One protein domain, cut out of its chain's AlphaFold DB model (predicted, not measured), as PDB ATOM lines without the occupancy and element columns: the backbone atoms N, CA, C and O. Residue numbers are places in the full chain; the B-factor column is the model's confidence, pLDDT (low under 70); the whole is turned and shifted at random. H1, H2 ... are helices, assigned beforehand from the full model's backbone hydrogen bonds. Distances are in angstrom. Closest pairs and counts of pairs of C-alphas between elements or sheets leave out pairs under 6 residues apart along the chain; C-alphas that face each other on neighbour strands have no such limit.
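AT A GLANCE: This is residues 24 to 33 and 153 to 218 of the 230 residues of an uncharacterized protein of Flammeovirga sp. SR4 (UniProt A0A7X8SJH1). Four helices fold back and forth in a zigzag, H1 to H4, and residues 24 to 33 cross one end of them. The printed part has 76 residues, with no named strand: all helix. It is compact, with a radius of gyration of the C-alphas of 11.9 A, spanning 31 by 29 by 17 A.

HOW THE PARTS SIT: Residues 25 to 26 pair briefly with residues 216 to 217, antiparallel. H1, residues 154 to 164, is close to but not clearly touching H2, residues 171 to 183; their closest C-alphas, Ile 162 and Asn 177, are 6.4 A apart. H2, with residues 178 to 182 alone, touches H3, residues 187 to 195, in a hairpin at a shallow tilt of 23 degrees; the closest C-alphas, Tyr 178 and Ala 190, are 5.4 A apart. H3 and H4, residues 207 to 212, a hairpin, only just touch, with 3 pairs of C-alphas within 8 A; the closest are Leu 194 and Lys 207, 6.4 A. In each helix every O i to N i+4 pair is within hydrogen-bond range.

IN THESE COORDINATES: H1, 15.3 A, begins at C-alpha 154 (138.851, 212.102, 223.822). H2 measures 18.1 A, H3 12.4 A. H4, 8.5 A, ends at C-alpha 212 (165.514, 214.099, 222.046).

THE WHOLE: Residues 34 to 152 are not printed; C-alphas 33 and 153 are 9.6 A apart. The link H3 to H4 is long. No printed residue is under 70 in pLDDT.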
ATOM      1  N   LYS A  24     166.244 215.723 234.103       87.25
ATOM      2  CA  LYS A  24     165.582 216.430 233.025       87.25
ATOM      3  C   LYS A  24     164.097 216.320 233.310       87.25
ATOM      4  O   LYS A  24     163.573 215.213 233.419       87.25
ATOM      5  N   HIS A  25     163.463 217.467 233.450       92.56
ATOM      6  CA  HIS A  25     162.018 217.562 233.502       92.56
ATOM      7  C   HIS A  25     161.518 217.895 232.105       92.56
ATOM      8  O   HIS A  25     162.240 218.487 231.300       92.56
ATOM      9  N   TYR A  26     160.290 217.504 231.812       96.00
ATOM     10  CA  TYR A  26     159.642 217.770 230.538       96.00
ATOM     11  C   TYR A  26     158.331 218.502 230.774       96.00
ATOM     12  O   TYR A  26     157.732 218.394 231.843       96.00
ATOM     13  N   ILE A  27     157.897 219.270 229.779       96.12
ATOM     14  CA  ILE A  27     156.619 219.977 229.874       96.12
ATOM     15  C   ILE A  27     155.457 218.978 229.984       96.12
ATOM     16  O   ILE A  27     155.516 217.861 229.463       96.12
ATOM     17  N   GLU A  28     154.378 219.398 230.631       95.19
ATOM     18  CA  GLU A  28     153.140 218.630 230.714       95.19
ATOM     19  C   GLU A  28     151.964 219.583 230.478       95.19
ATOM     20  O   GLU A  28     151.810 220.582 231.183       95.19
ATOM     21  N   GLU A  29     151.147 219.286 229.469       93.88
ATOM     22  CA  GLU A  29     149.989 220.108 229.116       93.88
ATOM     23  C   GLU A  29     149.004 220.245 230.286       93.88
ATOM     24  O   GLU A  29     148.737 219.286 231.027       93.88
ATOM     25  N   LYS A  30     148.432 221.449 230.425       90.94
ATOM     26  CA  LYS A  30     147.431 221.757 231.451       90.94
ATOM     27  C   LYS A  30     146.024 221.625 230.894       90.94
ATOM     28  O   LYS A  30     145.526 222.498 230.190       90.94
ATOM     29  N   THR A  31     145.350 220.544 231.259       91.62
ATOM     30  CA  THR A  31     143.968 220.276 230.852       91.62
ATOM     31  C   THR A  31     142.949 220.805 231.855       91.62
ATOM     32  O   THR A  31     143.249 221.023 233.029       91.62
ATOM     33  N   SER A  32     141.693 220.946 231.426       89.25
ATOM     34  CA  SER A  32     140.586 221.277 232.336       89.25
ATOM     35  C   SER A  32     140.390 220.228 233.436       89.25
ATOM     36  O   SER A  32     139.953 220.561 234.533       89.25
ATOM     37  N   PHE A  33     140.767 218.975 233.171       90.62
ATOM     38  CA  PHE A  33     140.666 217.851 234.097       90.62
ATOM     39  C   PHE A  33     141.980 217.558 234.841       90.62
ATOM     40  O   PHE A  33     142.123 216.498 235.451       90.62
ATOM     41  N   ASN A 153     135.339 213.011 226.644       97.44
ATOM     42  CA  ASN A 153     136.604 213.709 226.493       97.44
ATOM     43  C   ASN A 153     137.649 212.771 225.877       97.44
ATOM     44  O   ASN A 153     138.224 211.923 226.564       97.44
ATOM     45  N   ASP A 154     137.926 212.951 224.586       96.44
ATOM     46  CA  ASP A 154     138.851 212.102 223.822       96.44
ATOM     47  C   ASP A 154     140.272 212.062 224.398       96.44
ATOM     48  O   ASP A 154     140.948 211.027 224.349       96.44
ATOM     49  N   THR A 155     140.732 213.183 224.964       96.50
ATOM     50  CA  THR A 155     142.066 213.270 225.574       96.50
ATOM     51  C   THR A 155     142.108 212.412 226.834       96.50
ATOM     52  O   THR A 155     142.961 211.531 226.947       96.50
ATOM     53  N   LEU A 156     141.142 212.583 227.738       96.56
ATOM     54  CA  LEU A 156     141.033 211.778 228.955       96.56
ATOM     55  C   LEU A 156     140.817 210.288 228.637       96.56
ATOM     56  O   LEU A 156     141.469 209.439 229.242       96.56
ATOM     57  N   LEU A 157     139.983 209.954 227.646       96.12
ATOM     58  CA  LEU A 157     139.776 208.574 227.189       96.12
ATOM     59  C   LEU A 157     141.083 207.929 226.704       96.12
ATOM     60  O   LEU A 157     141.378 206.765 227.003       96.12
ATOM     61  N   SER A 158     141.886 208.695 225.968       96.06
ATOM     62  CA  SER A 158     143.191 208.251 225.478       96.06
ATOM     63  C   SER A 158     144.172 208.024 226.623       96.06
ATOM     64  O   SER A 158     144.846 206.996 226.643       96.06
ATOM     65  N   LEU A 159     144.208 208.930 227.602       96.00
ATOM     66  CA  LEU A 159     145.055 208.799 228.788       96.00
ATOM     67  C   LEU A 159     144.674 207.569 229.624       96.00
ATOM     68  O   LEU A 159     145.547 206.777 229.969       96.00
ATOM     69  N   LEU A 160     143.378 207.336 229.863       94.38
ATOM     70  CA  LEU A 160     142.881 206.127 230.541       94.38
ATOM     71  C   LEU A 160     143.277 204.847 229.795       94.38
ATOM     72  O   LEU A 160     143.653 203.847 230.410       94.38
ATOM     73  N   SER A 161     143.215 204.881 228.463       94.12
ATOM     74  CA  SER A 161     143.627 203.760 227.618       94.12
ATOM     75  C   SER A 161     145.112 203.455 227.750       94.12
ATOM     76  O   SER A 161     145.466 202.292 227.925       94.12
ATOM     77  N   ILE A 162     145.968 204.474 227.723       95.06
ATOM     78  CA  ILE A 162     147.418 204.316 227.894       95.06
ATOM     79  C   ILE A 162     147.745 203.780 229.293       95.06
ATOM     80  O   ILE A 162     148.567 202.874 229.419       95.06
ATOM     81  N   GLU A 163     147.067 204.292 230.324       92.31
ATOM     82  CA  GLU A 163     147.316 203.937 231.725       92.31
ATOM     83  C   GLU A 163     146.918 202.490 232.057       92.31
ATOM     84  O   GLU A 163     147.642 201.796 232.767       92.31
ATOM     85  N   TYR A 164     145.773 202.020 231.546       89.56
ATOM     86  CA  TYR A 164     145.129 200.791 232.031       89.56
ATOM     87  C   TYR A 164     144.952 199.677 230.968       89.56
ATOM     88  O   TYR A 164     144.468 198.581 231.293       89.56
ATOM     89  N   ASN A 165     145.304 199.889 229.692       86.12
ATOM     90  CA  ASN A 165     145.331 198.835 228.654       86.12
ATOM     91  C   ASN A 165     146.715 198.164 228.533       86.12
ATOM     92  O   ASN A 165     147.245 198.031 227.438       86.12
ATOM     93  N   THR A 166     147.294 197.691 229.638       77.81
ATOM     94  CA  THR A 166     148.721 197.309 229.679       77.81
ATOM     95  C   THR A 166     149.028 195.812 229.546       77.81
ATOM     96  O   THR A 166     150.181 195.408 229.620       77.81
ATOM     97  N   LYS A 167     148.022 194.952 229.325       76.19
ATOM     98  CA  LYS A 167     148.210 193.484 229.336       76.19
ATOM     99  C   LYS A 167     149.158 192.947 228.260       76.19
ATOM    100  O   LYS A 167     149.729 191.877 228.451       76.19
ATOM    101  N   THR A 168     149.278 193.626 227.123       80.00
ATOM    102  CA  THR A 168     150.239 193.277 226.069       80.00
ATOM    103  C   THR A 168     150.503 194.527 225.241       80.00
ATOM    104  O   THR A 168     149.696 194.890 224.386       80.00
ATOM    105  N   ILE A 169     151.602 195.215 225.532       90.12
ATOM    106  CA  ILE A 169     152.062 196.335 224.717       90.12
ATOM    107  C   ILE A 169     152.936 195.751 223.604       90.12
ATOM    108  O   ILE A 169     153.923 195.080 223.878       90.12
ATOM    109  N   SER A 170     152.538 195.952 222.350       92.38
ATOM    110  CA  SER A 170     153.404 195.702 221.194       92.38
ATOM    111  C   SER A 170     154.177 196.968 220.846       92.38
ATOM    112  O   SER A 170     153.724 198.062 221.189       92.38
ATOM    113  N   ASP A 171     155.267 196.852 220.087       92.12
ATOM    114  CA  ASP A 171     156.032 198.018 219.622       92.12
ATOM    115  C   ASP A 171     155.121 199.055 218.951       92.12
ATOM    116  O   ASP A 171     155.157 200.237 219.280       92.12
ATOM    117  N   SER A 172     154.213 198.615 218.073       93.00
ATOM    118  CA  SER A 172     153.271 199.514 217.397       93.00
ATOM    119  C   SER A 172     152.377 200.283 218.375       93.00
ATOM    120  O   SER A 172     152.205 201.493 218.214       93.00
ATOM    121  N   ILE A 173     151.834 199.611 219.397       94.62
ATOM    122  CA  ILE A 173     151.023 200.262 220.437       94.62
ATOM    123  C   ILE A 173     151.892 201.220 221.249       94.62
ATOM    124  O   ILE A 173     151.459 202.328 221.558       94.62
ATOM    125  N   ALA A 174     153.125 200.821 221.549       95.56
ATOM    126  CA  ALA A 174     154.063 201.623 222.303       95.56
ATOM    127  C   ALA A 174     154.349 202.952 221.589       95.56
ATOM    128  O   ALA A 174     154.061 204.022 222.135       95.56
ATOM    129  N   TYR A 175     154.802 202.898 220.332       96.44
ATOM    130  CA  TYR A 175     155.055 204.088 219.513       96.44
ATOM    131  C   TYR A 175     153.793 204.935 219.316       96.44
ATOM    132  O   TYR A 175     153.878 206.164 219.322       96.44
ATOM    133  N   MET A 176     152.618 204.316 219.168       96.31
ATOM    134  CA  MET A 176     151.351 205.048 219.087       96.31
ATOM    135  C   MET A 176     151.071 205.824 220.380       96.31
ATOM    136  O   MET A 176     150.773 207.015 220.314       96.31
ATOM    137  N   ASN A 177     151.209 205.185 221.544       97.50
ATOM    138  CA  ASN A 177     150.981 205.815 222.845       97.50
ATOM    139  C   ASN A 177     151.967 206.966 223.087       97.50
ATOM    140  O   ASN A 177     151.545 208.064 223.449       97.50
ATOM    141  N   TYR A 178     153.256 206.747 222.801       98.00
ATOM    142  CA  TYR A 178     154.296 207.775 222.887       98.00
ATOM    143  C   TYR A 178     153.974 208.996 222.013       98.00
ATOM    144  O   TYR A 178     153.929 210.129 222.498       98.00
ATOM    145  N   ASN A 179     153.681 208.769 220.729       97.94
ATOM    146  CA  ASN A 179     153.367 209.851 219.797       97.94
ATOM    147  C   ASN A 179     152.086 210.591 220.188       97.94
ATOM    148  O   ASN A 179     152.016 211.809 220.025       97.94
ATOM    149  N   LYS A 180     151.096 209.877 220.734       97.94
ATOM    150  CA  LYS A 180     149.839 210.469 221.186       97.94
ATOM    151  C   LYS A 180     150.053 211.406 222.374       97.94
ATOM    152  O   LYS A 180     149.615 212.551 222.308       97.94
ATOM    153  N   LEU A 181     150.797 210.977 223.398       98.19
ATOM    154  CA  LEU A 181     151.150 211.832 224.542       98.19
ATOM    155  C   LEU A 181     151.916 213.081 224.101       98.19
ATOM    156  O   LEU A 181     151.535 214.190 224.467       98.19
ATOM    157  N   LYS A 182     152.927 212.910 223.239       97.88
ATOM    158  CA  LYS A 182     153.685 214.031 222.669       97.88
ATOM    159  C   LYS A 182     152.778 214.999 221.902       97.88
ATOM    160  O   LYS A 182     152.892 216.205 222.077       97.88
ATOM    161  N   SER A 183     151.852 214.489 221.085       97.44
ATOM    162  CA  SER A 183     150.932 215.331 220.302       97.44
ATOM    163  C   SER A 183     149.971 216.159 221.158       97.44
ATOM    164  O   SER A 183     149.513 217.207 220.716       97.44
ATOM    165  N   TYR A 184     149.693 215.704 222.380       97.00
ATOM    166  CA  TYR A 184     148.886 216.424 223.360       97.00
ATOM    167  C   TYR A 184     149.712 217.329 224.284       97.00
ATOM    168  O   TYR A 184     149.128 217.963 225.149       97.00
ATOM    169  N   GLY A 185     151.042 217.378 224.144       96.94
ATOM    170  CA  GLY A 185     151.912 218.164 225.024       96.94
ATOM    171  C   GLY A 185     152.236 217.501 226.371       96.94
ATOM    172  O   GLY A 185     152.818 218.141 227.243       96.94
ATOM    173  N   PHE A 186     151.921 216.215 226.566       97.38
ATOM    174  CA  PHE A 186     152.262 215.463 227.784       97.38
ATOM    175  C   PHE A 186     153.664 214.843 227.690       97.38
ATOM    176  O   PHE A 186     153.828 213.619 227.627       97.38
ATOM    177  N   HIS A 187     154.697 215.685 227.600       97.94
ATOM    178  CA  HIS A 187     156.064 215.215 227.375       97.94
ATOM    179  C   HIS A 187     156.649 214.498 228.599       97.94
ATOM    180  O   HIS A 187     157.382 213.525 228.412       97.94
ATOM    181  N   GLN A 188     156.296 214.893 229.828       96.75
ATOM    182  CA  GLN A 188     156.719 214.163 231.030       96.75
ATOM    183  C   GLN A 188     156.063 212.780 231.098       96.75
ATOM    184  O   GLN A 188     156.744 211.784 231.335       96.75
ATOM    185  N   SER A 189     154.768 212.677 230.793       96.94
ATOM    186  CA  SER A 189     154.103 211.375 230.643       96.94
ATOM    187  C   SER A 189     154.746 210.504 229.548       96.94
ATOM    188  O   SER A 189     154.898 209.294 229.725       96.94
ATOM    189  N   ALA A 190     155.155 211.098 228.418       97.69
ATOM    190  CA  ALA A 190     155.828 210.381 227.331       97.69
ATOM    191  C   ALA A 190     157.231 209.894 227.735       97.69
ATOM    192  O   ALA A 190     157.597 208.763 227.412       97.69
ATOM    193  N   TYR A 191     157.989 210.705 228.480       96.81
ATOM    194  CA  TYR A 191     159.248 210.287 229.099       96.81
ATOM    195  C   TYR A 191     159.039 209.077 230.014       96.81
ATOM    196  O   TYR A 191     159.773 208.089 229.919       96.81
ATOM    197  N   ASN A 192     157.990 209.107 230.839       95.62
ATOM    198  CA  ASN A 192     157.694 208.011 231.753       95.62
ATOM    199  C   ASN A 192     157.398 206.708 230.996       95.62
ATOM    200  O   ASN A 192     157.858 205.657 231.428       95.62
ATOM    201  N   LEU A 193     156.739 206.740 229.828       95.56
ATOM    202  CA  LEU A 193     156.587 205.533 228.996       95.56
ATOM    203  C   LEU A 193     157.932 204.917 228.580       95.56
ATOM    204  O   LEU A 193     158.062 203.697 228.538       95.56
ATOM    205  N   LEU A 194     158.926 205.747 228.256       94.94
ATOM    206  CA  LEU A 194     160.231 205.280 227.782       94.94
ATOM    207  C   LEU A 194     161.083 204.678 228.907       94.94
ATOM    208  O   LEU A 194     161.840 203.728 228.670       94.94
ATOM    209  N   PHE A 195     160.999 205.238 230.117       93.44
ATOM    210  CA  PHE A 195     161.975 204.971 231.181       93.44
ATOM    211  C   PHE A 195     161.382 204.542 232.524       93.44
ATOM    212  O   PHE A 195     162.092 203.912 233.301       93.44
ATOM    213  N   GLU A 196     160.119 204.857 232.804       93.31
ATOM    214  CA  GLU A 196     159.520 204.775 234.145       93.31
ATOM    215  C   GLU A 196     158.198 203.977 234.157       93.31
ATOM    216  O   GLU A 196     157.369 204.124 235.054       93.31
ATOM    217  N   ARG A 197     157.987 203.104 233.160       92.69
ATOM    218  CA  ARG A 197     156.828 202.204 233.080       92.69
ATOM    219  C   ARG A 197     157.228 200.767 232.808       92.69
ATOM    220  O   ARG A 197     157.672 200.453 231.703       92.69
ATOM    221  N   TYR A 198     156.989 199.880 233.776       91.88
ATOM    222  CA  TYR A 198     157.322 198.458 233.646       91.88
ATOM    223  C   TYR A 198     156.696 197.803 232.415       91.88
ATOM    224  O   TYR A 198     157.313 196.945 231.791       91.88
ATOM    225  N   GLU A 199     155.490 198.219 232.028       91.88
ATOM    226  CA  GLU A 199     154.751 197.582 230.934       91.88
ATOM    227  C   GLU A 199     155.344 197.873 229.545       91.88
ATOM    228  O   GLU A 199     154.913 197.277 228.561       91.88
ATOM    229  N   TYR A 200     156.337 198.766 229.467       93.75
ATOM    230  CA  TYR A 200     157.022 199.180 228.240       93.75
ATOM    231  C   TYR A 200     158.507 198.776 228.213       93.75
ATOM    232  O   TYR A 200     159.224 199.160 227.288       93.75
ATOM    233  N   TYR A 201     158.992 198.028 229.211       90.62
ATOM    234  CA  TYR A 201     160.416 197.694 229.345       90.62
ATOM    235  C   TYR A 201     160.938 196.764 228.249       90.62
ATOM    236  O   TYR A 201     162.075 196.934 227.817       90.62
ATOM    237  N   ASP A 202     160.102 195.839 227.782       91.00
ATOM    238  CA  ASP A 202     160.473 194.850 226.761       91.00
ATOM    239  C   ASP A 202     160.347 195.384 225.324       91.00
ATOM    240  O   ASP A 202     160.595 194.656 224.365       91.00
ATOM    241  N   ILE A 203     159.951 196.647 225.157       93.75
ATOM    242  CA  ILE A 203     159.814 197.284 223.846       93.75
ATOM    243  C   ILE A 203     161.186 197.740 223.344       93.75
ATOM    244  O   ILE A 203     161.925 198.438 224.050       93.75
ATOM    245  N   ASP A 204     161.500 197.407 222.090       91.75
ATOM    246  CA  ASP A 204     162.737 197.835 221.432       91.75
ATOM    247  C   ASP A 204     162.624 199.289 220.938       91.75
ATOM    248  O   ASP A 204     162.222 199.611 219.812       91.75
ATOM    249  N   TRP A 205     162.924 200.208 221.851       91.62
ATOM    250  CA  TRP A 205     162.909 201.641 221.607       91.62
ATOM    251  C   TRP A 205     164.286 202.166 221.212       91.62
ATOM    252  O   TRP A 205     165.278 201.926 221.900       91.62
ATOM    253  N   ASN A 206     164.326 203.096 220.256       94.44
ATOM    254  CA  ASN A 206     165.439 204.044 220.193       94.44
ATOM    255  C   ASN A 206     165.222 205.168 221.225       94.44
ATOM    256  O   ASN A 206     164.792 206.271 220.873       94.44
ATOM    257  N   LYS A 207     165.456 204.862 222.510       94.06
ATOM    258  CA  LYS A 207     165.134 205.761 223.634       94.06
ATOM    259  C   LYS A 207     165.823 207.119 223.525       94.06
ATOM    260  O   LYS A 207     165.158 208.124 223.735       94.06
ATOM    261  N   ASP A 208     167.094 207.159 223.127       94.12
ATOM    262  CA  ASP A 208     167.849 208.412 222.986       94.12
ATOM    263  C   ASP A 208     167.245 209.319 221.910       94.12
ATOM    264  O   ASP A 208     167.039 210.517 222.131       94.12
ATOM    265  N   LYS A 209     166.897 208.740 220.751       96.50
ATOM    266  CA  LYS A 209     166.226 209.483 219.681       96.50
ATOM    267  C   LYS A 209     164.884 210.014 220.163       96.50
ATOM    268  O   LYS A 209     164.624 211.201 220.003       96.50
ATOM    269  N   LEU A 210     164.047 209.163 220.751       97.25
ATOM    270  CA  LEU A 210     162.712 209.570 221.190       97.25
ATOM    271  C   LEU A 210     162.796 210.631 222.288       97.25
ATOM    272  O   LEU A 210     162.166 211.672 222.167       97.25
ATOM    273  N   GLN A 211     163.658 210.453 223.288       96.94
ATOM    274  CA  GLN A 211     163.879 211.445 224.338       96.94
ATOM    275  C   GLN A 211     164.308 212.811 223.775       96.94
ATOM    276  O   GLN A 211     163.877 213.837 224.296       96.94
ATOM    277  N   SER A 212     165.111 212.844 222.703       96.31
ATOM    278  CA  SER A 212     165.514 214.099 222.046       96.31
ATOM    279  C   SER A 212     164.363 214.846 221.353       96.31
ATOM    280  O   SER A 212     164.499 216.026 221.042       96.31
ATOM    281  N   GLU A 213     163.223 214.184 221.131       97.44
ATOM    282  CA  GLU A 213     162.001 214.796 220.596       97.44
ATOM    283  C   GLU A 213     161.119 215.421 221.691       97.44
ATOM    284  O   GLU A 213     160.074 216.000 221.379       97.44
ATOM    285  N   LEU A 214     161.486 215.266 222.968       97.69
ATOM    286  CA  LEU A 214     160.727 215.797 224.091       97.69
ATOM    287  C   LEU A 214     161.179 217.214 224.461       97.69
ATOM    288  O   LEU A 214     162.370 217.516 224.474       97.69
ATOM    289  N   THR A 215     160.223 218.073 224.815       97.44
ATOM    290  CA  THR A 215     160.493 219.455 225.220       97.44
ATOM    291  C   THR A 215     160.800 219.510 226.712       97.44
ATOM    292  O   THR A 215     159.941 219.183 227.535       97.44
ATOM    293  N   GLU A 216     162.027 219.904 227.055       96.00
ATOM    294  CA  GLU A 216     162.473 220.049 228.444       96.00
ATOM    295  C   GLU A 216     161.749 221.208 229.156       96.00
ATOM    296  O   GLU A 216     161.345 222.193 228.536       96.00
ATOM    297  N   SER A 217     161.594 221.074 230.469       93.25
ATOM    298  CA  SER A 217     161.016 222.062 231.377       93.25
ATOM    299  C   SER A 217     162.029 222.421 232.461       93.25
ATOM    300  O   SER A 217     162.787 221.568 232.924       93.25
ATOM    301  N   GLU A 218     162.021 223.680 232.899       91.19
ATOM    302  CA  GLU A 218     162.819 224.139 234.046       91.19
ATOM    303  C   GLU A 218     162.206 223.730 235.394       91.19
ATOM    304  O   GLU A 218     162.886 223.758 236.419       91.19
TER     305      GLU A 218